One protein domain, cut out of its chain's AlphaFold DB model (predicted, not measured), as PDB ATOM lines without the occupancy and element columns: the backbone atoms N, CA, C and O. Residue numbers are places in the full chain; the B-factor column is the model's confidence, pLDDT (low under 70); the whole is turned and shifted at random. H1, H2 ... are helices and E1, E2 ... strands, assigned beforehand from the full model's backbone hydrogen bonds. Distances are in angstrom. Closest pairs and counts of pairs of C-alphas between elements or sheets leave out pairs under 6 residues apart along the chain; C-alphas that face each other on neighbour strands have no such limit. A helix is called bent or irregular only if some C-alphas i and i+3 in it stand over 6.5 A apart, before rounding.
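AT A GLANCE: This is residues 2 to 162 and 212 to 228 of the 725 residues of the protein "Cold-shock DNA-binding domain protein" of Tetrahymena thermophila (strain SB210) (UniProt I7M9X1). A strongly twisted five-stranded sheet has H2 and H6 side by side over one face, and H3 packs across both of these helices, away from the sheet. H4 and H5 lie farther out beyond H3 and H6, while H1 lies beside the strands at the opposite end of the domain, far from the other helices. The 178 printed residues hold seven named helices and five named strands, in the order H1 E1 H2 H3 H4 H5 H6 E2 E3 E4 E5 H7; the class is mixed, helices and strands. The sheet is mixed, with parallel and antiparallel neighbours, in the order E1, E5, E4, E2, E3. The whole is compact, with a radius of gyration of the C-alphas of 16.5 A and spans of 48 by 34 by 33 A.

HOW THE PARTS SIT: The sheet is made of E1, residues 15 to 18, E5, residues 141 to 145, E4, residues 129 to 134, E2, residues 103 to 109, and E3, residues 116 to 121; E1 and E3 are its edge strands. E4 and E2 are parallel at 22 degrees, with N 105 and O 130 within hydrogen-bond range at 2.8 A. E2 and E3 form an antiparallel hairpin at 154 degrees, with N 106 and O 119 at 2.8 A. E4 and E5 form another hairpin, at 129 degrees, with N 141 and O 133 at 2.8 A. E1 and E5 are antiparallel at 151 degrees, with N 16 and O 144 at 2.8 A. The pairing of E5 is staggered: residues 141 to 142 pair with E4 and residues 142 to 145 with E1. H2, residues 26 to 36, is on the sheet at a height of 8.8 A, over E5 and E4; on the local plane it runs along E4 at 29 degrees, only just short of slantwise. H6, residues 86 to 99, is on the same face at a height of 10.2 A, over E3, and slantwise to it at 34 degrees on the local plane. H6 is irregular: C-alphas 87 and 90 are 7.1 A apart. H1, residues 2 to 12, is on the sheet at a height of 8.1 A, over none of the strands; with H2 and H6 on one face and H1 on the other there are three layers, helices on both faces of a sheet. H3, residues 42 to 58, touches H2 with residues 42 to 46 alone, about perpendicular at 81 degrees, the closest C-alphas being those of Met 28 and Tyr 42, 4.8 A apart. It touches H6 with residues 48 to 53 alone, about perpendicular at 80 degrees; the closest C-alphas, of Cys 49 and Leu 95, are 6.1 A apart. H5, residues 73 to 81, is close to H3 but not clearly touching, the closest C-alphas, of Lys 50 and Phe 80, being 6.8 A apart. H4, residues 67 to 70, and H5 touch only at the corner, and only just, with 3 pairs of C-alphas within 8 A; the closest are those of Ile 70 and Val 76, 6.2 A apart. H7, residues 156 to 162, is not on the sheet; it is close to H3 but not clearly touching, the closest C-alphas, of Lys 44 and Ile 162, being 6.8 A apart. Every O i to N i+4 pair is within hydrogen-bond range in H2, H3, H5 and H7, against 6 of 7 in H1 and 8 of 10 in H6; H4 is too short for such a pair.

IN THESE COORDINATES: The longest strand by residues, E2, measures 19.9 A from C-alpha 103 at (204.951, 184.454, 108.600) to C-alpha 109; E3 measures 16.5 A and E4 16.0 A. H3, the longest helix by residues, measures 24.6 A, H6 20.0 A, H1 15.9 A and H2 15.1 A. H1 begins at C-alpha 2, (180.450, 170.602, 113.426), and H7 ends at C-alpha 162, (218.855, 172.011, 113.092).

THE WHOLE: The C-alphas farthest apart, those of Thr 2 and Asp 228, are 48.7 A apart. Residues 163 to 211 are not printed, and C-alphas 162 and 212 are 27.6 A apart across this cut. Residues 212 to 228 hold no named element. No link between named elements is long. The mean pLDDT of the printed part is 81.1; 36 residues are under 70, among them 149 to 160 and 212 to 228.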
ATOM      1  N   THR A   2     180.250 169.295 114.100       52.75
ATOM      2  CA  THR A   2     180.450 170.602 113.426       52.75
ATOM      3  C   THR A   2     181.839 170.810 112.811       52.75
ATOM      4  O   THR A   2     181.900 171.185 111.643       52.75
ATOM      5  N   ASN A   3     182.936 170.515 113.524       58.44
ATOM      6  CA  ASN A   3     184.303 170.675 112.985       58.44
ATOM      7  C   ASN A   3     184.497 169.918 111.661       58.44
ATOM      8  O   ASN A   3     185.000 170.493 110.701       58.44
ATOM      9  N   SER A   4     183.964 168.694 111.576       66.94
ATOM     10  CA  SER A   4     183.991 167.853 110.372       66.94
ATOM     11  C   SER A   4     183.403 168.536 109.127       66.94
ATOM     12  O   SER A   4     183.885 168.261 108.035       66.94
ATOM     13  N   LYS A   5     182.442 169.468 109.242       79.00
ATOM     14  CA  LYS A   5     181.957 170.234 108.074       79.00
ATOM     15  C   LYS A   5     183.002 171.215 107.539       79.00
ATOM     16  O   LYS A   5     183.085 171.417 106.333       79.00
ATOM     17  N   ILE A   6     183.787 171.828 108.422       76.62
ATOM     18  CA  ILE A   6     184.857 172.758 108.038       76.62
ATOM     19  C   ILE A   6     186.063 171.964 107.537       76.62
ATOM     20  O   ILE A   6     186.610 172.301 106.495       76.62
ATOM     21  N   GLU A   7     186.428 170.873 108.215       78.56
ATOM     22  CA  GLU A   7     187.484 169.958 107.765       78.56
ATOM     23  C   GLU A   7     187.150 169.365 106.382       78.56
ATOM     24  O   GLU A   7     188.019 169.361 105.514       78.56
ATOM     25  N   GLN A   8     185.888 168.996 106.115       82.94
ATOM     26  CA  GLN A   8     185.438 168.573 104.782       82.94
ATOM     27  C   GLN A   8     185.593 169.688 103.739       82.94
ATOM     28  O   GLN A   8     186.258 169.474 102.734       82.94
ATOM     29  N   VAL A   9     185.089 170.903 103.995       84.12
ATOM     30  CA  VAL A   9     185.240 172.037 103.058       84.12
ATOM     31  C   VAL A   9     186.714 172.357 102.769       84.12
ATOM     32  O   VAL A   9     187.048 172.764 101.656       84.12
ATOM     33  N   LEU A  10     187.615 172.158 103.735       83.44
ATOM     34  CA  LEU A  10     189.057 172.298 103.524       83.44
ATOM     35  C   LEU A  10     189.611 171.180 102.621       83.44
ATOM     36  O   LEU A  10     190.336 171.483 101.671       83.44
ATOM     37  N   ILE A  11     189.221 169.923 102.854       83.31
ATOM     38  CA  ILE A  11     189.578 168.764 102.015       83.31
ATOM     39  C   ILE A  11     189.081 168.944 100.570       83.31
ATOM     40  O   ILE A  11     189.859 168.743  99.635       83.31
ATOM     41  N   ASP A  12     187.833 169.390 100.396       86.38
ATOM     42  CA  ASP A  12     187.185 169.664  99.103       86.38
ATOM     43  C   ASP A  12     187.899 170.781  98.315       86.38
ATOM     44  O   ASP A  12     187.828 170.839  97.090       86.38
ATOM     45  N   ASN A  13     188.615 171.672  99.013       84.38
ATOM     46  CA  ASN A  13     189.407 172.760  98.433       84.38
ATOM     47  C   ASN A  13     190.912 172.421  98.340       84.38
ATOM     48  O   ASN A  13     191.748 173.324  98.304       84.38
ATOM     49  N   ASN A  14     191.264 171.130  98.290       87.88
ATOM     50  CA  ASN A  14     192.639 170.615  98.191       87.88
ATOM     51  C   ASN A  14     193.584 171.033  99.333       87.88
ATOM     52  O   ASN A  14     194.807 171.019  99.169       87.88
ATOM     53  N   PHE A  15     193.052 171.332 100.516       87.75
ATOM     54  CA  PHE A  15     193.862 171.403 101.729       87.75
ATOM     55  C   PHE A  15     193.928 170.047 102.435       87.75
ATOM     56  O   PHE A  15     193.067 169.179 102.276       87.75
ATOM     57  N   GLU A  16     194.974 169.867 103.227       89.06
ATOM     58  CA  GLU A  16     195.135 168.772 104.168       89.06
ATOM     59  C   GLU A  16     195.494 169.311 105.554       89.06
ATOM     60  O   GLU A  16     196.129 170.361 105.704       89.06
ATOM     61  N   ILE A  17     195.038 168.580 106.569       90.94
ATOM     62  CA  ILE A  17     195.305 168.844 107.978       90.94
ATOM     63  C   ILE A  17     196.181 167.690 108.459       90.94
ATOM     64  O   ILE A  17     195.682 166.592 108.717       90.94
ATOM     65  N   CYS A  18     197.490 167.914 108.527       91.00
ATOM     66  CA  CYS A  18     198.432 166.916 109.015       91.00
ATOM     67  C   CYS A  18     198.334 166.899 110.544       91.00
ATOM     68  O   CYS A  18     198.795 167.834 111.210       91.00
ATOM     69  N   LYS A  19     197.681 165.861 111.079       92.31
ATOM     70  CA  LYS A  19     197.481 165.691 112.521       92.31
ATOM     71  C   LYS A  19     198.816 165.510 113.236       92.31
ATOM     72  O   LYS A  19     199.712 164.841 112.724       92.31
ATOM     73  N   THR A  20     198.940 166.103 114.419       93.69
ATOM     74  CA  THR A  20     200.154 166.011 115.246       93.69
ATOM     75  C   THR A  20     199.876 165.253 116.547       93.69
ATOM     76  O   THR A  20     198.715 165.113 116.932       93.69
ATOM     77  N   PRO A  21     200.898 164.747 117.261       92.06
ATOM     78  CA  PRO A  21     200.681 164.135 118.566       92.06
ATOM     79  C   PRO A  21     200.167 165.147 119.599       92.06
ATOM     80  O   PRO A  21     200.723 166.241 119.755       92.06
ATOM     81  N   GLU A  22     199.129 164.761 120.340       89.06
ATOM     82  CA  GLU A  22     198.635 165.501 121.504       89.06
ATOM     83  C   GLU A  22     199.660 165.543 122.660       89.06
ATOM     84  O   GLU A  22     200.682 164.851 122.664       89.06
ATOM     85  N   GLY A  23     199.375 166.375 123.666       87.88
ATOM     86  CA  GLY A  23     200.171 166.494 124.889       87.88
ATOM     87  C   GLY A  23     201.206 167.622 124.860       87.88
ATOM     88  O   GLY A  23     201.055 168.627 124.165       87.88
ATOM     89  N   GLN A  24     202.257 167.485 125.673       87.69
ATOM     90  CA  GLN A  24     203.284 168.521 125.819       87.69
ATOM     91  C   GLN A  24     204.069 168.750 124.518       87.69
ATOM     92  O   GLN A  24     204.243 167.845 123.695       87.69
ATOM     93  N   ASN A  25     204.566 169.980 124.360       92.31
ATOM     94  CA  ASN A  25     205.297 170.460 123.185       92.31
ATOM     95  C   ASN A  25     204.525 170.397 121.856       92.31
ATOM     96  O   ASN A  25     205.142 170.539 120.803       92.31
ATOM     97  N   ASN A  26     203.196 170.223 121.881       95.12
ATOM     98  CA  ASN A  26     202.367 170.111 120.680       95.12
ATOM     99  C   ASN A  26     202.651 171.232 119.658       95.12
ATOM    100  O   ASN A  26     203.094 170.915 118.562       95.12
ATOM    101  N   LEU A  27     202.570 172.512 120.049       95.94
ATOM    102  CA  LEU A  27     202.934 173.661 119.200       95.94
ATOM    103  C   LEU A  27     204.293 173.495 118.486       95.94
ATOM    104  O   LEU A  27     204.403 173.765 117.291       95.94
ATOM    105  N   MET A  28     205.326 173.042 119.202       96.38
ATOM    106  CA  MET A  28     206.667 172.868 118.634       96.38
ATOM    107  C   MET A  28     206.759 171.640 117.719       96.38
ATOM    108  O   MET A  28     207.504 171.677 116.743       96.38
ATOM    109  N   LYS A  29     205.973 170.586 117.973       96.19
ATOM    110  CA  LYS A  29     205.835 169.419 117.084       96.19
ATOM    111  C   LYS A  29     205.135 169.800 115.779       96.19
ATOM    112  O   LYS A  29     205.605 169.411 114.715       96.19
ATOM    113  N   SER A  30     204.082 170.618 115.830       95.88
ATOM    114  CA  SER A  30     203.398 171.145 114.637       95.88
ATOM    115  C   SER A  30     204.306 172.065 113.830       95.88
ATOM    116  O   SER A  30     204.353 171.979 112.607       95.88
ATOM    117  N   VAL A  31     205.076 172.923 114.500       94.69
ATOM    118  CA  VAL A  31     206.060 173.787 113.835       94.69
ATOM    119  C   VAL A  31     207.193 172.955 113.224       94.69
ATOM    120  O   VAL A  31     207.528 173.181 112.066       94.69
ATOM    121  N   SER A  32     207.704 171.934 113.921       94.75
ATOM    122  CA  SER A  32     208.663 170.975 113.352       94.75
ATOM    123  C   SER A  32     208.102 170.292 112.101       94.75
ATOM    124  O   SER A  32     208.745 170.306 111.054       94.75
ATOM    125  N   LEU A  33     206.869 169.775 112.165       92.94
ATOM    126  CA  LEU A  33     206.215 169.098 111.041       92.94
ATOM    127  C   LEU A  33     205.983 170.043 109.848       92.94
ATOM    128  O   LEU A  33     206.106 169.623 108.700       92.94
ATOM    129  N   ALA A  34     205.692 171.322 110.097       91.50
ATOM    130  CA  ALA A  34     205.524 172.327 109.047       91.50
ATOM    131  C   ALA A  34     206.849 172.767 108.396       91.50
ATOM    132  O   ALA A  34     206.853 173.107 107.213       91.50
ATOM    133  N   LEU A  35     207.951 172.780 109.156       88.56
ATOM    134  CA  LEU A  35     209.281 173.198 108.697       88.56
ATOM    135  C   LEU A  35     210.063 172.062 108.017       88.56
ATOM    136  O   LEU A  35     210.668 172.275 106.972       88.56
ATOM    137  N   PHE A  36     210.050 170.867 108.615       87.94
ATOM    138  CA  PHE A  36     210.958 169.756 108.297       87.94
ATOM    139  C   PHE A  36     210.239 168.473 107.852       87.94
ATOM    140  O   PHE A  36     210.891 167.477 107.560       87.94
ATOM    141  N   ASN A  37     208.900 168.464 107.826       88.81
ATOM    142  CA  ASN A  37     208.074 167.274 107.574       88.81
ATOM    143  C   ASN A  37     208.319 166.099 108.559       88.81
ATOM    144  O   ASN A  37     207.882 164.980 108.308       88.81
ATOM    145  N   THR A  38     208.938 166.371 109.714       91.12
ATOM    146  CA  THR A  38     208.996 165.483 110.885       91.12
ATOM    147  C   THR A  38     208.698 166.267 112.167       91.12
ATOM    148  O   THR A  38     208.953 167.469 112.243       91.12
ATOM    149  N   ILE A  39     208.176 165.597 113.195       94.00
ATOM    150  CA  ILE A  39     207.972 166.163 114.534       94.00
ATOM    151  C   ILE A  39     209.263 166.238 115.368       94.00
ATOM    152  O   ILE A  39     209.291 166.982 116.346       94.00
ATOM    153  N   ASP A  40     210.316 165.498 115.002       93.56
ATOM    154  CA  ASP A  40     211.436 165.150 115.899       93.56
ATOM    155  C   ASP A  40     212.290 166.343 116.357       93.56
ATOM    156  O   ASP A  40     212.916 166.305 117.415       93.56
ATOM    157  N   HIS A  41     212.306 167.441 115.599       92.81
ATOM    158  CA  HIS A  41     213.131 168.612 115.913       92.81
ATOM    159  C   HIS A  41     212.468 169.584 116.902       92.81
ATOM    160  O   HIS A  41     213.044 170.635 117.195       92.81
ATOM    161  N   TYR A  42     211.296 169.245 117.458       95.25
ATOM    162  CA  TYR A  42     210.545 170.113 118.375       95.25
ATOM    163  C   TYR A  42     211.377 170.604 119.574       95.25
ATOM    164  O   TYR A  42     211.235 171.757 119.987       95.25
ATOM    165  N   GLU A  43     212.271 169.766 120.112       94.75
ATOM    166  CA  GLU A  43     213.125 170.133 121.248       94.75
ATOM    167  C   GLU A  43     214.205 171.128 120.843       94.75
ATOM    168  O   GLU A  43     214.343 172.163 121.497       94.75
ATOM    169  N   LYS A  44     214.901 170.883 119.723       93.44
ATOM    170  CA  LYS A  44     215.861 171.845 119.164       93.44
ATOM    171  C   LYS A  44     215.180 173.191 118.953       93.44
ATOM    172  O   LYS A  44     215.635 174.189 119.502       93.44
ATOM    173  N   ILE A  45     214.046 173.214 118.248       95.06
ATOM    174  CA  ILE A  45     213.244 174.421 117.985       95.06
ATOM    175  C   ILE A  45     212.908 175.168 119.290       95.06
ATOM    176  O   ILE A  45     213.057 176.390 119.363       95.06
ATOM    177  N   GLN A  46     212.530 174.452 120.354       96.06
ATOM    178  CA  GLN A  46     212.273 175.064 121.659       96.06
ATOM    179  C   GLN A  46     213.543 175.654 122.302       96.06
ATOM    180  O   GLN A  46     213.461 176.728 122.905       96.06
ATOM    181  N   GLN A  47     214.710 175.016 122.150       94.50
ATOM    182  CA  GLN A  47     215.999 175.564 122.598       94.50
ATOM    183  C   GLN A  47     216.432 176.790 121.773       94.50
ATOM    184  O   GLN A  47     216.943 177.744 122.360       94.50
ATOM    185  N   TYR A  48     216.170 176.833 120.459       92.75
ATOM    186  CA  TYR A  48     216.378 178.034 119.631       92.75
ATOM    187  C   TYR A  48     215.564 179.222 120.166       92.75
ATOM    188  O   TYR A  48     216.112 180.314 120.317       92.75
ATOM    189  N   CYS A  49     214.301 179.012 120.558       95.50
ATOM    190  CA  CYS A  49     213.492 180.051 121.206       95.50
ATOM    191  C   CYS A  49     214.104 180.541 122.532       95.50
ATOM    192  O   CYS A  49     214.184 181.753 122.746       95.50
ATOM    193  N   LYS A  50     214.601 179.633 123.390       95.31
ATOM    194  CA  LYS A  50     215.288 179.996 124.647       95.31
ATOM    195  C   LYS A  50     216.585 180.776 124.395       95.31
ATOM    196  O   LYS A  50     216.782 181.823 125.007       95.31
ATOM    197  N   LYS A  51     217.450 180.300 123.488       94.62
ATOM    198  CA  LYS A  51     218.701 180.981 123.103       94.62
ATOM    199  C   LYS A  51     218.417 182.376 122.526       94.62
ATOM    200  O   LYS A  51     219.053 183.341 122.939       94.62
ATOM    201  N   TYR A  52     217.421 182.507 121.645       93.19
ATOM    202  CA  TYR A  52     217.069 183.788 121.026       93.19
ATOM    203  C   TYR A  52     216.518 184.807 122.029       93.19
ATOM    204  O   TYR A  52     217.003 185.935 122.061       93.19
ATOM    205  N   ILE A  53     215.557 184.439 122.889       93.19
ATOM    206  CA  ILE A  53     215.023 185.405 123.865       93.19
ATOM    207  C   ILE A  53     216.067 185.802 124.917       93.19
ATOM    208  O   ILE A  53     216.116 186.972 125.292       93.19
ATOM    209  N   LYS A  54     216.951 184.878 125.328       93.62
ATOM    210  CA  LYS A  54     218.106 185.198 126.182       93.62
ATOM    211  C   LYS A  54     218.984 186.272 125.529       93.62
ATOM    212  O   LYS A  54     219.207 187.316 126.133       93.62
ATOM    213  N   HIS A  55     219.378 186.063 124.274       90.94
ATOM    214  CA  HIS A  55     220.185 187.024 123.521       90.94
ATOM    215  C   HIS A  55     219.489 188.391 123.358       90.94
ATOM    216  O   HIS A  55     220.121 189.430 123.541       90.94
ATOM    217  N   LEU A  56     218.177 188.419 123.081       88.94
ATOM    218  CA  LEU A  56     217.410 189.671 123.000       88.94
ATOM    219  C   LEU A  56     217.404 190.447 124.330       88.94
ATOM    220  O   LEU A  56     217.520 191.674 124.308       88.94
ATOM    221  N   ILE A  57     217.292 189.749 125.468       89.50
ATOM    222  CA  ILE A  57     217.381 190.335 126.818       89.50
ATOM    223  C   ILE A  57     218.789 190.899 127.061       89.50
ATOM    224  O   ILE A  57     218.922 192.069 127.419       89.50
ATOM    225  N   GLU A  58     219.832 190.102 126.816       90.00
ATOM    226  CA  GLU A  58     221.238 190.476 127.037       90.00
ATOM    227  C   GLU A  58     221.656 191.701 126.210       90.00
ATOM    228  O   GLU A  58     222.237 192.645 126.745       90.00
ATOM    229  N   GLN A  59     221.299 191.731 124.922       87.19
ATOM    230  CA  GLN A  59     221.609 192.845 124.016       87.19
ATOM    231  C   GLN A  59     220.649 194.039 124.157       87.19
ATOM    232  O   GLN A  59     220.822 195.055 123.482       87.19
ATOM    233  N   LYS A  60     219.611 193.935 125.001       86.06
ATOM    234  CA  LYS A  60     218.535 194.934 125.158       86.06
ATOM    235  C   LYS A  60     217.825 195.292 123.837       86.06
ATOM    236  O   LYS A  60     217.204 196.351 123.730       86.06
ATOM    237  N   LEU A  61     217.854 194.399 122.840       80.06
ATOM    238  CA  LEU A  61     217.248 194.564 121.505       80.06
ATOM    239  C   LEU A  61     215.731 194.303 121.537       80.06
ATOM    240  O   LEU A  61     215.177 193.510 120.774       80.06
ATOM    241  N   LEU A  62     215.049 194.942 122.485       76.00
ATOM    242  CA  LEU A  62     213.713 194.551 122.906       76.00
ATOM    243  C   LEU A  62     212.609 195.241 122.104       76.00
ATOM    244  O   LEU A  62     212.475 196.461 122.051       76.00
ATOM    245  N   SER A  63     211.757 194.408 121.513       79.06
ATOM    246  CA  SER A  63     210.479 194.812 120.935       79.06
ATOM    247  C   SER A  63     209.546 195.352 122.025       79.06
ATOM    248  O   SER A  63     209.358 194.702 123.052       79.06
ATOM    249  N   LYS A  64     208.836 196.456 121.746       77.06
ATOM    250  CA  LYS A  64     207.799 197.034 122.633       77.06
ATOM    251  C   LYS A  64     206.625 196.095 122.965       77.06
ATOM    252  O   LYS A  64     205.766 196.438 123.767       77.06
ATOM    253  N   LYS A  65     206.546 194.921 122.324       72.19
ATOM    254  CA  LYS A  65     205.605 193.839 122.675       72.19
ATOM    255  C   LYS A  65     206.180 192.880 123.723       72.19
ATOM    256  O   LYS A  65     205.424 192.340 124.520       72.19
ATOM    257  N   LEU A  66     207.497 192.667 123.696       79.12
ATOM    258  CA  LEU A  66     208.240 191.804 124.622       79.12
ATOM    259  C   LEU A  66     208.636 192.550 125.905       79.12
ATOM    260  O   LEU A  66     208.825 191.927 126.942       79.12
ATOM    261  N   GLU A  67     208.706 193.879 125.847       79.12
ATOM    262  CA  GLU A  67     208.995 194.773 126.974       79.12
ATOM    263  C   GLU A  67     208.148 194.441 128.223       79.12
ATOM    264  O   GLU A  67     208.702 194.236 129.300       79.12
ATOM    265  N   GLY A  68     206.832 194.242 128.068       82.31
ATOM    266  CA  GLY A  68     205.931 193.854 129.167       82.31
ATOM    267  C   GLY A  68     206.042 192.395 129.644       82.31
ATOM    268  O   GLY A  68     205.549 192.077 130.721       82.31
ATOM    269  N   PHE A  69     206.690 191.503 128.883       85.50
ATOM    270  CA  PHE A  69     207.076 190.169 129.373       85.50
ATOM    271  C   PHE A  69     208.348 190.261 130.231       85.50
ATOM    272  O   PHE A  69     208.449 189.597 131.255       85.50
ATOM    273  N   ILE A  70     209.291 191.125 129.844       82.81
ATOM    274  CA  ILE A  70     210.621 191.240 130.466       82.81
ATOM    275  C   ILE A  70     210.597 192.097 131.738       82.81
ATOM    276  O   ILE A  70     211.351 191.828 132.664       82.81
ATOM    277  N   GLN A  71     209.670 193.055 131.837       84.75
ATOM    278  CA  GLN A  71     209.356 193.765 133.089       84.75
ATOM    279  C   GLN A  71     208.825 192.840 134.205       84.75
ATOM    280  O   GLN A  71     208.710 193.270 135.350       84.75
ATOM    281  N   ASN A  72     208.492 191.584 133.893       89.62
ATOM    282  CA  ASN A  72     208.043 190.582 134.850       89.62
ATOM    283  C   ASN A  72     209.108 189.480 134.982       89.62
ATOM    284  O   ASN A  72     209.051 188.449 134.311       89.62
ATOM    285  N   GLU A  73     210.081 189.693 135.870       89.94
ATOM    286  CA  GLU A  73     211.205 188.770 136.111       89.94
ATOM    287  C   GLU A  73     210.746 187.337 136.410       89.94
ATOM    288  O   GLU A  73     211.369 186.371 135.965       89.94
ATOM    289  N   ARG A  74     209.603 187.185 137.094       92.88
ATOM    290  CA  ARG A  74     208.991 185.879 137.349       92.88
ATOM    291  C   ARG A  74     208.566 185.188 136.055       92.88
ATOM    292  O   ARG A  74     208.862 184.012 135.897       92.88
ATOM    293  N   TRP A  75     207.932 185.888 135.114       93.25
ATOM    294  CA  TRP A  75     207.588 185.311 133.805       93.25
ATOM    295  C   TRP A  75     208.827 184.934 132.985       93.25
ATOM    296  O   TRP A  75     208.807 183.921 132.285       93.25
ATOM    297  N   VAL A  76     209.917 185.699 133.105       93.00
ATOM    298  CA  VAL A  76     211.210 185.362 132.486       93.00
ATOM    299  C   VAL A  76     211.779 184.069 133.090       93.00
ATOM    300  O   VAL A  76     212.130 183.149 132.348       93.00
ATOM    301  N   ALA A  77     211.810 183.948 134.421       94.12
ATOM    302  CA  ALA A  77     212.273 182.747 135.119       94.12
ATOM    303  C   ALA A  77     211.376 181.518 134.856       94.12
ATOM    304  O   ALA A  77     211.885 180.433 134.560       94.12
ATOM    305  N   ASP A  78     210.052 181.695 134.889       95.50
ATOM    306  CA  ASP A  78     209.060 180.659 134.578       95.50
ATOM    307  C   ASP A  78     209.232 180.155 133.128       95.50
ATOM    308  O   ASP A  78     209.180 178.948 132.893       95.50
ATOM    309  N   TYR A  79     209.526 181.036 132.158       96.12
ATOM    310  CA  TYR A  79     209.811 180.647 130.767       96.12
ATOM    311  C   TYR A  79     211.131 179.882 130.617       96.12
ATOM    312  O   TYR A  79     211.187 178.867 129.921       96.12
ATOM    313  N   PHE A  80     212.213 180.327 131.263       95.81
ATOM    314  CA  PHE A  80     213.481 179.593 131.203       95.81
ATOM    315  C   PHE A  80     213.412 178.235 131.915       95.81
ATOM    316  O   PHE A  80     214.113 177.307 131.500       95.81
ATOM    317  N   THR A  81     212.528 178.092 132.905       96.19
ATOM    318  CA  THR A  81     212.245 176.828 133.598       96.19
ATOM    319  C   THR A  81     211.354 175.907 132.759       96.19
ATOM    320  O   THR A  81     211.723 174.763 132.503       96.19
ATOM    321  N   ASN A  82     210.205 176.396 132.280       95.38
ATOM    322  CA  ASN A  82     209.245 175.629 131.487       95.38
ATOM    323  C   ASN A  82     208.619 176.488 130.361       95.38
ATOM    324  O   ASN A  82     207.520 177.027 130.517       95.38
ATOM    325  N   PRO A  83     209.263 176.573 129.181       95.06
ATOM    326  CA  PRO A  83     208.769 177.376 128.058       95.06
ATOM    327  C   PRO A  83     207.565 176.739 127.344       95.06
ATOM    328  O   PRO A  83     206.994 177.347 126.439       95.06
ATOM    329  N   THR A  84     207.191 175.515 127.733       93.00
ATOM    330  CA  THR A  84     206.115 174.712 127.130       93.00
ATOM    331  C   THR A  84     204.735 175.053 127.707       93.00
ATOM    332  O   THR A  84     203.715 174.566 127.219       93.00
ATOM    333  N   LEU A  85     204.691 175.889 128.755       92.69
ATOM    334  CA  LEU A  85     203.454 176.324 129.398       92.69
ATOM    335  C   LEU A  85     202.583 177.149 128.447       92.69
ATOM    336  O   LEU A  85     203.059 177.999 127.694       92.69
ATOM    337  N   LYS A  86     201.268 176.949 128.553       90.12
ATOM    338  CA  LYS A  86     200.282 177.527 127.635       90.12
ATOM    339  C   LYS A  86     200.304 179.060 127.561       90.12
ATOM    340  O   LYS A  86     200.107 179.636 126.495       90.12
ATOM    341  N   CYS A  87     200.595 179.731 128.674       90.94
ATOM    342  CA  CYS A  87     200.780 181.186 128.723       90.94
ATOM    343  C   CYS A  87     201.876 181.691 127.763       90.94
ATOM    344  O   CYS A  87     201.802 182.828 127.297       90.94
ATOM    345  N   PHE A  88     202.852 180.847 127.422       94.38
ATOM    346  CA  PHE A  88     203.975 181.177 126.554       94.38
ATOM    347  C   PHE A  88     203.790 180.736 125.093       94.38
ATOM    348  O   PHE A  88     204.640 181.072 124.273       94.38
ATOM    349  N   GLU A  89     202.684 180.078 124.711       92.88
ATOM    350  CA  GLU A  89     202.393 179.723 123.304       92.88
ATOM    351  C   GLU A  89     202.522 180.939 122.380       92.88
ATOM    352  O   GLU A  89     203.209 180.891 121.360       92.88
ATOM    353  N   ARG A  90     201.922 182.069 122.776       93.00
ATOM    354  CA  ARG A  90     201.986 183.320 122.014       93.00
ATOM    355  C   ARG A  90     203.407 183.888 121.927       93.00
ATOM    356  O   ARG A  90     203.783 184.402 120.876       93.00
ATOM    357  N   LEU A  91     204.183 183.804 123.007       93.56
ATOM    358  CA  LEU A  91     205.574 184.256 123.026       93.56
ATOM    359  C   LEU A  91     206.425 183.394 122.089       93.56
ATOM    360  O   LEU A  91     207.111 183.931 121.226       93.56
ATOM    361  N   ASN A  92     206.302 182.070 122.195       95.38
ATOM    362  CA  ASN A  92     206.932 181.118 121.289       95.38
ATOM    363  C   ASN A  92     206.557 181.414 119.825       95.38
ATOM    364  O   ASN A  92     207.446 181.509 118.991       95.38
ATOM    365  N   LEU A  93     205.283 181.659 119.506       94.94
ATOM    366  CA  LEU A  93     204.836 182.040 118.157       94.94
ATOM    367  C   LEU A  93     205.461 183.351 117.645       94.94
ATOM    368  O   LEU A  93     205.852 183.424 116.478       94.94
ATOM    369  N   GLU A  94     205.584 184.377 118.495       92.62
ATOM    370  CA  GLU A  94     206.261 185.633 118.138       92.62
ATOM    371  C   GLU A  94     207.784 185.426 117.949       92.62
ATOM    372  O   GLU A  94     208.343 185.975 116.997       92.62
ATOM    373  N   LEU A  95     208.441 184.583 118.763       93.56
ATOM    374  CA  LEU A  95     209.869 184.230 118.646       93.56
ATOM    375  C   LEU A  95     210.172 183.383 117.400       93.56
ATOM    376  O   LEU A  95     211.020 183.770 116.602       93.56
ATOM    377  N   LEU A  96     209.466 182.266 117.201       94.50
ATOM    378  CA  LEU A  96     209.610 181.358 116.053       94.50
ATOM    379  C   LEU A  96     209.523 182.112 114.728       94.50
ATOM    380  O   LEU A  96     210.350 181.942 113.837       94.50
ATOM    381  N   SER A  97     208.520 182.984 114.625       92.50
ATOM    382  CA  SER A  97     208.273 183.791 113.439       92.50
ATOM    383  C   SER A  97     209.439 184.740 113.125       92.50
ATOM    384  O   SER A  97     209.720 184.972 111.953       92.50
ATOM    385  N   LEU A  98     210.146 185.252 114.142       89.88
ATOM    386  CA  LEU A  98     211.366 186.050 113.963       89.88
ATOM    387  C   LEU A  98     212.586 185.177 113.621       89.88
ATOM    388  O   LEU A  98     213.296 185.496 112.673       89.88
ATOM    389  N   ILE A  99     212.802 184.079 114.356       90.25
ATOM    390  CA  ILE A  99     213.950 183.160 114.202       90.25
ATOM    391  C   ILE A  99     214.013 182.593 112.782       90.25
ATOM    392  O   ILE A  99     215.024 182.730 112.099       90.25
ATOM    393  N   PHE A 100     212.907 182.010 112.314       88.25
ATOM    394  CA  PHE A 100     212.822 181.409 110.982       88.25
ATOM    395  C   PHE A 100     212.543 182.434 109.872       88.25
ATOM    396  O   PHE A 100     212.468 182.055 108.705       88.25
ATOM    397  N   LYS A 101     212.391 183.726 110.215       88.31
ATOM    398  CA  LYS A 101     212.035 184.821 109.291       88.31
ATOM    399  C   LYS A 101     210.756 184.513 108.487       88.31
ATOM    400  O   LYS A 101     210.638 184.885 107.324       88.31
ATOM    401  N   THR A 102     209.807 183.810 109.113       88.56
ATOM    402  CA  THR A 102     208.575 183.301 108.485       88.56
ATOM    403  C   THR A 102     207.320 183.939 109.050       88.56
ATOM    404  O   THR A 102     207.197 184.165 110.258       88.56
ATOM    405  N   LYS A 103     206.310 184.089 108.201       92.00
ATOM    406  CA  LYS A 103     204.951 184.454 108.600       92.00
ATOM    407  C   LYS A 103     204.210 183.232 109.147       92.00
ATOM    408  O   LYS A 103     204.012 182.259 108.423       92.00
ATOM    409  N   ILE A 104     203.737 183.296 110.394       94.38
ATOM    410  CA  ILE A 104     202.924 182.219 110.989       94.38
ATOM    411  C   ILE A 104     201.447 182.619 110.972       94.38
ATOM    412  O   ILE A 104     201.069 183.656 111.524       94.38
ATOM    413  N   THR A 105     200.600 181.797 110.353       93.75
ATOM    414  CA  THR A 105     199.143 181.980 110.306       93.75
ATOM    415  C   THR A 105     198.449 180.831 111.027       93.75
ATOM    416  O   THR A 105     198.625 179.674 110.664       93.75
ATOM    417  N   ILE A 106     197.637 181.152 112.033       94.50
ATOM    418  CA  ILE A 106     196.879 180.177 112.825       94.50
ATOM    419  C   ILE A 106     195.397 180.294 112.488       94.50
ATOM    420  O   ILE A 106     194.797 181.358 112.671       94.50
ATOM    421  N   PHE A 107     194.810 179.202 112.017       92.06
ATOM    422  CA  PHE A 107     193.405 179.089 111.651       92.06
ATOM    423  C   PHE A 107     192.604 178.449 112.791       92.06
ATOM    424  O   PHE A 107     192.815 177.294 113.138       92.06
ATOM    425  N   THR A 108     191.672 179.201 113.370       90.88
ATOM    426  CA  THR A 108     190.801 178.789 114.484       90.88
ATOM    427  C   THR A 108     189.338 178.819 114.055       90.88
ATOM    428  O   THR A 108     188.923 179.780 113.399       90.88
ATOM    429  N   ILE A 109     188.527 177.846 114.468       85.88
ATOM    430  CA  ILE A 109     187.072 177.890 114.252       85.88
ATOM    431  C   ILE A 109     186.429 178.849 115.268       85.88
ATOM    432  O   ILE A 109     186.709 178.786 116.464       85.88
ATOM    433  N   SER A 110     185.551 179.743 114.803       80.69
ATOM    434  CA  SER A 110     184.712 180.558 115.692       80.69
ATOM    435  C   SER A 110     183.562 179.724 116.265       80.69
ATOM    436  O   SER A 110     182.710 179.260 115.505       80.69
ATOM    437  N   GLN A 111     183.506 179.564 117.591       73.50
ATOM    438  CA  GLN A 111     182.471 178.773 118.279       73.50
ATOM    439  C   GLN A 111     181.046 179.292 118.006       73.50
ATOM    440  O   GLN A 111     180.136 178.502 117.775       73.50
ATOM    441  N   GLU A 112     180.867 180.615 117.970       69.50
ATOM    442  CA  GLU A 112     179.565 181.288 117.816       69.50
ATOM    443  C   GLU A 112     178.992 181.193 116.391       69.50
ATOM    444  O   GLU A 112     177.784 181.301 116.183       69.50
ATOM    445  N   HIS A 113     179.867 181.077 115.387       61.69
ATOM    446  CA  HIS A 113     179.535 181.428 113.999       61.69
ATOM    447  C   HIS A 113     180.114 180.476 112.937       61.69
ATOM    448  O   HIS A 113     179.901 180.698 111.749       61.69
ATOM    449  N   GLN A 114     180.864 179.443 113.338       72.88
ATOM    450  CA  GLN A 114     181.401 178.379 112.472       72.88
ATOM    451  C   GLN A 114     182.225 178.866 111.257       72.88
ATOM    452  O   GLN A 114     182.426 178.125 110.299       72.88
ATOM    453  N   PHE A 115     182.758 180.094 111.293       79.56
ATOM    454  CA  PHE A 115     183.716 180.578 110.296       79.56
ATOM    455  C   PHE A 115     185.164 180.344 110.730       79.56
ATOM    456  O   PHE A 115     185.496 180.374 111.920       79.56
ATOM    457  N   LEU A 116     186.047 180.189 109.742       82.81
ATOM    458  CA  LEU A 116     187.486 180.082 109.949       82.81
ATOM    459  C   LEU A 116     188.096 181.477 110.181       82.81
ATOM    460  O   LEU A 116     188.226 182.290 109.263       82.81
ATOM    461  N   LYS A 117     188.467 181.766 111.428       88.50
ATOM    462  CA  LYS A 117     189.211 182.967 111.826       88.50
ATOM    463  C   LYS A 117     190.708 182.693 111.670       88.50
ATOM    464  O   LYS A 117     191.189 181.674 112.144       88.50
ATOM    465  N   SER A 118     191.457 183.625 111.086       90.69
ATOM    466  CA  SER A 118     192.924 183.563 111.017       90.69
ATOM    467  C   SER A 118     193.578 184.594 111.943       90.69
ATOM    468  O   SER A 118     193.177 185.760 111.936       90.69
ATOM    469  N   THR A 119     194.610 184.187 112.679       92.75
ATOM    470  CA  THR A 119     195.506 185.051 113.470       92.75
ATOM    471  C   THR A 119     196.893 185.014 112.830       92.75
ATOM    472  O   THR A 119     197.370 183.929 112.515       92.75
ATOM    473  N   ILE A 120     197.526 186.168 112.592       92.38
ATOM    474  CA  ILE A 120     198.791 186.260 111.837       92.38
ATOM    475  C   ILE A 120     199.879 186.904 112.697       92.38
ATOM    476  O   ILE A 120     199.693 188.021 113.191       92.38
ATOM    477  N   TYR A 121     201.016 186.217 112.791       91.56
ATOM    478  CA  TYR A 121     202.259 186.663 113.410       91.56
ATOM    479  C   TYR A 121     203.250 187.114 112.327       91.56
ATOM    480  O   TYR A 121     203.337 186.495 111.267       91.56
ATOM    481  N   ASN A 122     203.918 188.245 112.586       86.88
ATOM    482  CA  ASN A 122     204.837 188.973 111.695       86.88
ATOM    483  C   ASN A 122     204.468 188.907 110.200       86.88
ATOM    484  O   ASN A 122     205.184 188.362 109.367       86.88
ATOM    485  N   ASN A 123     203.343 189.540 109.849       84.62
ATOM    486  CA  ASN A 123     202.827 189.623 108.475       84.62
ATOM    487  C   ASN A 123     203.771 190.318 107.459       84.62
ATOM    488  O   ASN A 123     203.424 190.369 106.286       84.62
ATOM    489  N   GLY A 124     204.907 190.873 107.898       80.06
ATOM    490  CA  GLY A 124     205.927 191.507 107.051       80.06
ATOM    491  C   GLY A 124     207.022 190.562 106.539       80.06
ATOM    492  O   GLY A 124     208.002 191.044 105.982       80.06
ATOM    493  N   PHE A 125     206.891 189.249 106.752       80.25
ATOM    494  CA  PHE A 125     207.705 188.247 106.063       80.25
ATOM    495  C   PHE A 125     206.956 187.737 104.823       80.25
ATOM    496  O   PHE A 125     205.936 187.052 104.937       80.25
ATOM    497  N   ASP A 126     207.472 188.084 103.641       67.31
ATOM    498  CA  ASP A 126     206.908 187.706 102.334       67.31
ATOM    499  C   ASP A 126     207.363 186.311 101.855       67.31
ATOM    500  O   ASP A 126     206.913 185.816 100.818       67.31
ATOM    501  N   HIS A 127     208.257 185.660 102.602       66.75
ATOM    502  CA  HIS A 127     208.802 184.331 102.322       66.75
ATOM    503  C   HIS A 127     208.619 183.424 103.544       66.75
ATOM    504  O   HIS A 127     208.662 183.893 104.678       66.75
ATOM    505  N   GLY A 128     208.388 182.129 103.300       73.75
ATOM    506  CA  GLY A 128     208.125 181.128 104.337       73.75
ATOM    507  C   GLY A 128     206.807 181.359 105.093       73.75
ATOM    508  O   GLY A 128     206.700 182.247 105.939       73.75
ATOM    509  N   ILE A 129     205.786 180.538 104.821       87.12
ATOM    510  CA  ILE A 129     204.478 180.639 105.489       87.12
ATOM    511  C   ILE A 129     204.192 179.358 106.270       87.12
ATOM    512  O   ILE A 129     203.825 178.337 105.689       87.12
ATOM    513  N   ILE A 130     204.301 179.431 107.595       91.81
ATOM    514  CA  ILE A 130     203.861 178.356 108.489       91.81
ATOM    515  C   ILE A 130     202.358 178.526 108.709       91.81
ATOM    516  O   ILE A 130     201.903 179.541 109.237       91.81
ATOM    517  N   ASN A 131     201.580 177.529 108.310       92.69
ATOM    518  CA  ASN A 131     200.131 177.513 108.469       92.69
ATOM    519  C   ASN A 131     199.749 176.432 109.490       92.69
ATOM    520  O   ASN A 131     199.975 175.244 109.260       92.69
ATOM    521  N   LEU A 132     199.173 176.851 110.617       94.62
ATOM    522  CA  LEU A 132     198.718 175.978 111.701       94.62
ATOM    523  C   LEU A 132     197.192 176.025 111.817       94.62
ATOM    524  O   LEU A 132     196.579 177.063 111.564       94.62
ATOM    525  N   TYR A 133     196.573 174.935 112.255       93.31
ATOM    526  CA  TYR A 133     195.135 174.844 112.508       93.31
ATOM    527  C   TYR A 133     194.878 174.469 113.967       93.31
ATOM    528  O   TYR A 133     195.458 173.525 114.484       93.31
ATOM    529  N   GLN A 134     194.031 175.239 114.645       92.25
ATOM    530  CA  GLN A 134     193.760 175.120 116.076       92.25
ATOM    531  C   GLN A 134     192.238 175.043 116.299       92.25
ATOM    532  O   GLN A 134     191.579 176.079 116.454       92.25
ATOM    533  N   PRO A 135     191.645 173.833 116.265       82.88
ATOM    534  CA  PRO A 135     190.191 173.658 116.284       82.88
ATOM    535  C   PRO A 135     189.552 173.901 117.658       82.88
ATOM    536  O   PRO A 135     188.401 174.328 117.724       82.88
ATOM    537  N   ASP A 136     190.274 173.637 118.750       83.38
ATOM    538  CA  ASP A 136     189.737 173.563 120.120       83.38
ATOM    539  C   ASP A 136     190.450 174.494 121.127       83.38
ATOM    540  O   ASP A 136     190.168 174.467 122.324       83.38
ATOM    541  N   GLN A 137     191.380 175.322 120.638       83.25
ATOM    542  CA  GLN A 137     192.318 176.135 121.422       83.25
ATOM    543  C   GLN A 137     193.326 175.356 122.288       83.25
ATOM    544  O   GLN A 137     194.028 176.001 123.061       83.25
ATOM    545  N   LYS A 138     193.442 174.024 122.212       85.00
ATOM    546  CA  LYS A 138     194.443 173.231 122.966       85.00
ATOM    547  C   LYS A 138     195.431 172.496 122.060       85.00
ATOM    548  O   LYS A 138     196.535 172.214 122.509       85.00
ATOM    549  N   HIS A 139     195.037 172.202 120.824       91.44
ATOM    550  CA  HIS A 139     195.843 171.487 119.839       91.44
ATOM    551  C   HIS A 139     196.218 172.375 118.643       91.44
ATOM    552  O   HIS A 139     195.469 173.282 118.277       91.44
ATOM    553  N   TYR A 140     197.351 172.073 118.012       94.94
ATOM    554  CA  TYR A 140     197.837 172.652 116.766       94.94
ATOM    555  C   TYR A 140     198.121 171.544 115.742       94.94
ATOM    556  O   TYR A 140     199.080 170.795 115.877       94.94
ATOM    557  N   ASP A 141     197.340 171.480 114.672       94.44
ATOM    558  CA  ASP A 141     197.665 170.708 113.470       94.44
ATOM    559  C   ASP A 141     198.470 171.563 112.477       94.44
ATOM    560  O   ASP A 141     198.440 172.797 112.537       94.44
ATOM    561  N   VAL A 142     199.125 170.929 111.500       93.62
ATOM    562  CA  VAL A 142     199.660 171.636 110.321       93.62
ATOM    563  C   VAL A 142     198.593 171.690 109.234       93.62
ATOM    564  O   VAL A 142     197.939 170.692 108.948       93.62
ATOM    565  N   PHE A 143     198.420 172.852 108.607       89.06
ATOM    566  CA  PHE A 143     197.411 173.085 107.574       89.06
ATOM    567  C   PHE A 143     198.080 173.513 106.268       89.06
ATOM    568  O   PHE A 143     198.575 174.632 106.163       89.06
ATOM    569  N   ARG A 144     198.104 172.648 105.252       87.75
ATOM    570  CA  ARG A 144     198.785 172.940 103.977       87.75
ATOM    571  C   ARG A 144     197.923 172.571 102.776       87.75
ATOM    572  O   ARG A 144     197.006 171.768 102.878       87.75
ATOM    573  N   HIS A 145     198.184 173.199 101.634       84.25
ATOM    574  CA  HIS A 145     197.562 172.806 100.369       84.25
ATOM    575  C   HIS A 145     198.312 171.589  99.818       84.25
ATOM    576  O   HIS A 145     199.540 171.624  99.771       84.25
ATOM    577  N   LYS A 146     197.597 170.543  99.388       81.94
ATOM    578  CA  LYS A 146     198.167 169.246  98.965       81.94
ATOM    579  C   LYS A 146     199.235 169.380  97.877       81.94
ATOM    580  O   LYS A 146     200.233 168.674  97.894       81.94
ATOM    581  N   ASN A 147     199.051 170.343  96.971       77.06
ATOM    582  CA  ASN A 147     199.969 170.603  95.857       77.06
ATOM    583  C   ASN A 147     200.940 171.767  96.150       77.06
ATOM    584  O   ASN A 147     201.502 172.344  95.222       77.06
ATOM    585  N   SER A 148     201.078 172.200  97.409       70.81
ATOM    586  CA  SER A 148     202.113 173.170  97.789       70.81
ATOM    587  C   SER A 148     203.464 172.459  97.874       70.81
ATOM    588  O   SER A 148     203.541 171.440  98.560       70.81
ATOM    589  N   PRO A 149     204.549 172.997  97.287       60.84
ATOM    590  CA  PRO A 149     205.883 172.521  97.625       60.84
ATOM    591  C   PRO A 149     206.139 172.705  99.129       60.84
ATOM    592  O   PRO A 149     205.671 173.678  99.736       60.84
ATOM    593  N   ILE A 150     206.885 171.769  99.721       57.53
ATOM    594  CA  ILE A 150     207.423 171.888 101.085       57.53
ATOM    595  C   ILE A 150     208.338 173.120 101.116       57.53
ATOM    596  O   ILE A 150     209.103 173.323 100.177       57.53
ATOM    597  N   LEU A 151     208.209 173.953 102.159       55.47
ATOM    598  CA  LEU A 151     208.697 175.341 102.240       55.47
ATOM    599  C   LEU A 151     210.126 175.549 101.677       55.47
ATOM    600  O   LEU A 151     211.100 175.397 102.411       55.47
ATOM    601  N   PRO A 152     210.283 175.989 100.409       43.72
ATOM    602  CA  PRO A 152     211.574 175.943  99.715       43.72
ATOM    603  C   PRO A 152     212.464 177.174  99.973       43.72
ATOM    604  O   PRO A 152     213.473 177.360  99.302       43.72
ATOM    605  N   MET A 153     212.074 178.049 100.909       49.81
ATOM    606  CA  MET A 153     212.730 179.334 101.203       49.81
ATOM    607  C   MET A 153     212.820 179.621 102.711       49.81
ATOM    608  O   MET A 153     212.646 180.752 103.158       49.81
ATOM    609  N   LEU A 154     213.056 178.580 103.507       58.12
ATOM    610  CA  LEU A 154     213.595 178.739 104.856       58.12
ATOM    611  C   LEU A 154     215.107 179.005 104.778       58.12
ATOM    612  O   LEU A 154     215.754 178.668 103.784       58.12
ATOM    613  N   ASP A 155     215.668 179.616 105.819       61.47
ATOM    614  CA  ASP A 155     217.099 179.927 105.889       61.47
ATOM    615  C   ASP A 155     217.923 178.625 105.920       61.47
ATOM    616  O   ASP A 155     217.939 177.914 106.926       61.47
ATOM    617  N   GLN A 156     218.561 178.275 104.797       62.09
ATOM    618  CA  GLN A 156     219.210 176.970 104.627       62.09
ATOM    619  C   GLN A 156     220.354 176.734 105.620       62.09
ATOM    620  O   GLN A 156     220.610 175.581 105.962       62.09
ATOM    621  N   ALA A 157     220.994 177.791 106.131       62.09
ATOM    622  CA  ALA A 157     221.988 177.657 107.190       62.09
ATOM    623  C   ALA A 157     221.329 177.171 108.491       62.09
ATOM    624  O   ALA A 157     221.759 176.166 109.044       62.09
ATOM    625  N   LEU A 158     220.233 177.807 108.917       67.81
ATOM    626  CA  LEU A 158     219.480 177.420 110.117       67.81
ATOM    627  C   LEU A 158     218.817 176.035 109.982       67.81
ATOM    628  O   LEU A 158     218.742 175.286 110.954       67.81
ATOM    629  N   ILE A 159     218.363 175.666 108.777       69.12
ATOM    630  CA  ILE A 159     217.908 174.296 108.482       69.12
ATOM    631  C   ILE A 159     219.069 173.311 108.659       69.12
ATOM    632  O   ILE A 159     218.917 172.312 109.355       69.12
ATOM    633  N   SER A 160     220.222 173.586 108.043       69.31
ATOM    634  CA  SER A 160     221.396 172.707 108.092       69.31
ATOM    635  C   SER A 160     222.042 172.626 109.478       69.31
ATOM    636  O   SER A 160     222.782 171.680 109.719       69.31
ATOM    637  N   ASP A 161     221.769 173.584 110.361       77.00
ATOM    638  CA  ASP A 161     222.143 173.591 111.778       77.00
ATOM    639  C   ASP A 161     221.199 172.659 112.569       77.00
ATOM    640  O   ASP A 161     221.610 171.653 113.145       77.00
ATOM    641  N   ILE A 162     219.878 172.866 112.454       72.88
ATOM    642  CA  ILE A 162     218.855 172.011 113.092       72.88
ATOM    643  C   ILE A 162     218.940 170.544 112.630       72.88
ATOM    644  O   ILE A 162     218.747 169.637 113.446       72.88
ATOM    645  N   SER A 212     200.504 193.400 113.649       40.47
ATOM    646  CA  SER A 212     201.506 193.490 112.578       40.47
ATOM    647  C   SER A 212     201.619 194.893 111.988       40.47
ATOM    648  O   SER A 212     202.709 195.306 111.615       40.47
ATOM    649  N   ASP A 213     200.515 195.639 111.946       35.97
ATOM    650  CA  ASP A 213     200.348 196.831 111.095       35.97
ATOM    651  C   ASP A 213     201.107 198.080 111.606       35.97
ATOM    652  O   ASP A 213     200.994 199.170 111.050       35.97
ATOM    653  N   THR A 214     201.883 197.920 112.681       33.78
ATOM    654  CA  THR A 214     202.767 198.925 113.300       33.78
ATOM    655  C   THR A 214     204.132 198.346 113.702       33.78
ATOM    656  O   THR A 214     204.881 198.991 114.432       33.78
ATOM    657  N   PHE A 215     204.480 197.137 113.245       35.56
ATOM    658  CA  PHE A 215     205.745 196.477 113.575       35.56
ATOM    659  C   PHE A 215     206.646 196.396 112.339       35.56
ATOM    660  O   PHE A 215     206.333 195.675 111.396       35.56
ATOM    661  N   ASN A 216     207.764 197.123 112.345       39.62
ATOM    662  CA  ASN A 216     208.765 197.044 111.283       39.62
ATOM    663  C   ASN A 216     209.793 195.944 111.626       39.62
ATOM    664  O   ASN A 216     210.630 196.186 112.500       39.62
ATOM    665  N   PRO A 217     209.775 194.764 110.970       36.72
ATOM    666  CA  PRO A 217     210.718 193.691 111.287       36.72
ATOM    667  C   PRO A 217     212.176 194.107 111.041       36.72
ATOM    668  O   PRO A 217     213.061 193.635 111.742       36.72
ATOM    669  N   PHE A 218     212.432 195.061 110.140       34.19
ATOM    670  CA  PHE A 218     213.779 195.548 109.827       34.19
ATOM    671  C   PHE A 218     214.394 196.476 110.893       34.19
ATOM    672  O   PHE A 218     215.556 196.852 110.758       34.19
ATOM    673  N   GLN A 219     213.657 196.863 111.947       35.72
ATOM    674  CA  GLN A 219     214.236 197.611 113.078       35.72
ATOM    675  C   GLN A 219     214.927 196.716 114.113       35.72
ATOM    676  O   GLN A 219     215.820 197.194 114.807       35.72
ATOM    677  N   ILE A 220     214.575 195.430 114.182       33.97
ATOM    678  CA  ILE A 220     215.410 194.428 114.846       33.97
ATOM    679  C   ILE A 220     216.186 193.727 113.736       33.97
ATOM    680  O   ILE A 220     215.706 192.765 113.139       33.97
ATOM    681  N   ARG A 221     217.411 194.194 113.464       33.97
ATOM    682  CA  ARG A 221     218.398 193.305 112.849       33.97
ATOM    683  C   ARG A 221     218.581 192.141 113.819       33.97
ATOM    684  O   ARG A 221     219.175 192.320 114.877       33.97
ATOM    685  N   VAL A 222     218.096 190.960 113.439       38.34
ATOM    686  CA  VAL A 222     218.746 189.719 113.868       38.34
ATOM    687  C   VAL A 222     220.213 189.886 113.454       38.34
ATOM    688  O   VAL A 222     220.441 190.179 112.274       38.34
ATOM    689  N   PRO A 223     221.194 189.812 114.372       37.75
ATOM    690  CA  PRO A 223     222.597 189.900 113.987       37.75
ATOM    691  C   PRO A 223     222.894 188.842 112.924       37.75
ATOM    692  O   PRO A 223     222.385 187.725 113.019       37.75
ATOM    693  N   ASN A 224     223.694 189.164 111.907       37.94
ATOM    694  CA  ASN A 224     224.105 188.148 110.927       37.94
ATOM    695  C   ASN A 224     224.864 187.016 111.652       37.94
ATOM    696  O   ASN A 224     224.619 185.832 111.430       37.94
ATOM    697  N   ASP A 225     225.662 187.437 112.628       42.22
ATOM    698  CA  ASP A 225     226.411 186.686 113.632       42.22
ATOM    699  C   ASP A 225     225.525 185.852 114.590       42.22
ATOM    700  O   ASP A 225     226.040 185.058 115.377       42.22
ATOM    701  N   PHE A 226     224.186 185.949 114.521       42.94
ATOM    702  CA  PHE A 226     223.291 185.078 115.296       42.94
ATOM    703  C   PHE A 226     223.505 183.602 114.945       42.94
ATOM    704  O   PHE A 226     223.463 182.773 115.844       42.94
ATOM    705  N   LEU A 227     223.801 183.277 113.678       42.84
ATOM    706  CA  LEU A 227     224.163 181.916 113.258       42.84
ATOM    707  C   LEU A 227     225.528 181.475 113.812       42.84
ATOM    708  O   LEU A 227     225.719 180.300 114.108       42.84
ATOM    709  N   ASP A 228     226.476 182.394 113.996       48.16
ATOM    710  CA  ASP A 228     227.783 182.075 114.588       48.16
ATOM    711  C   ASP A 228     227.670 181.760 116.091       48.16
ATOM    712  O   ASP A 228     228.450 180.973 116.623       48.16
TER     713      ASP A 228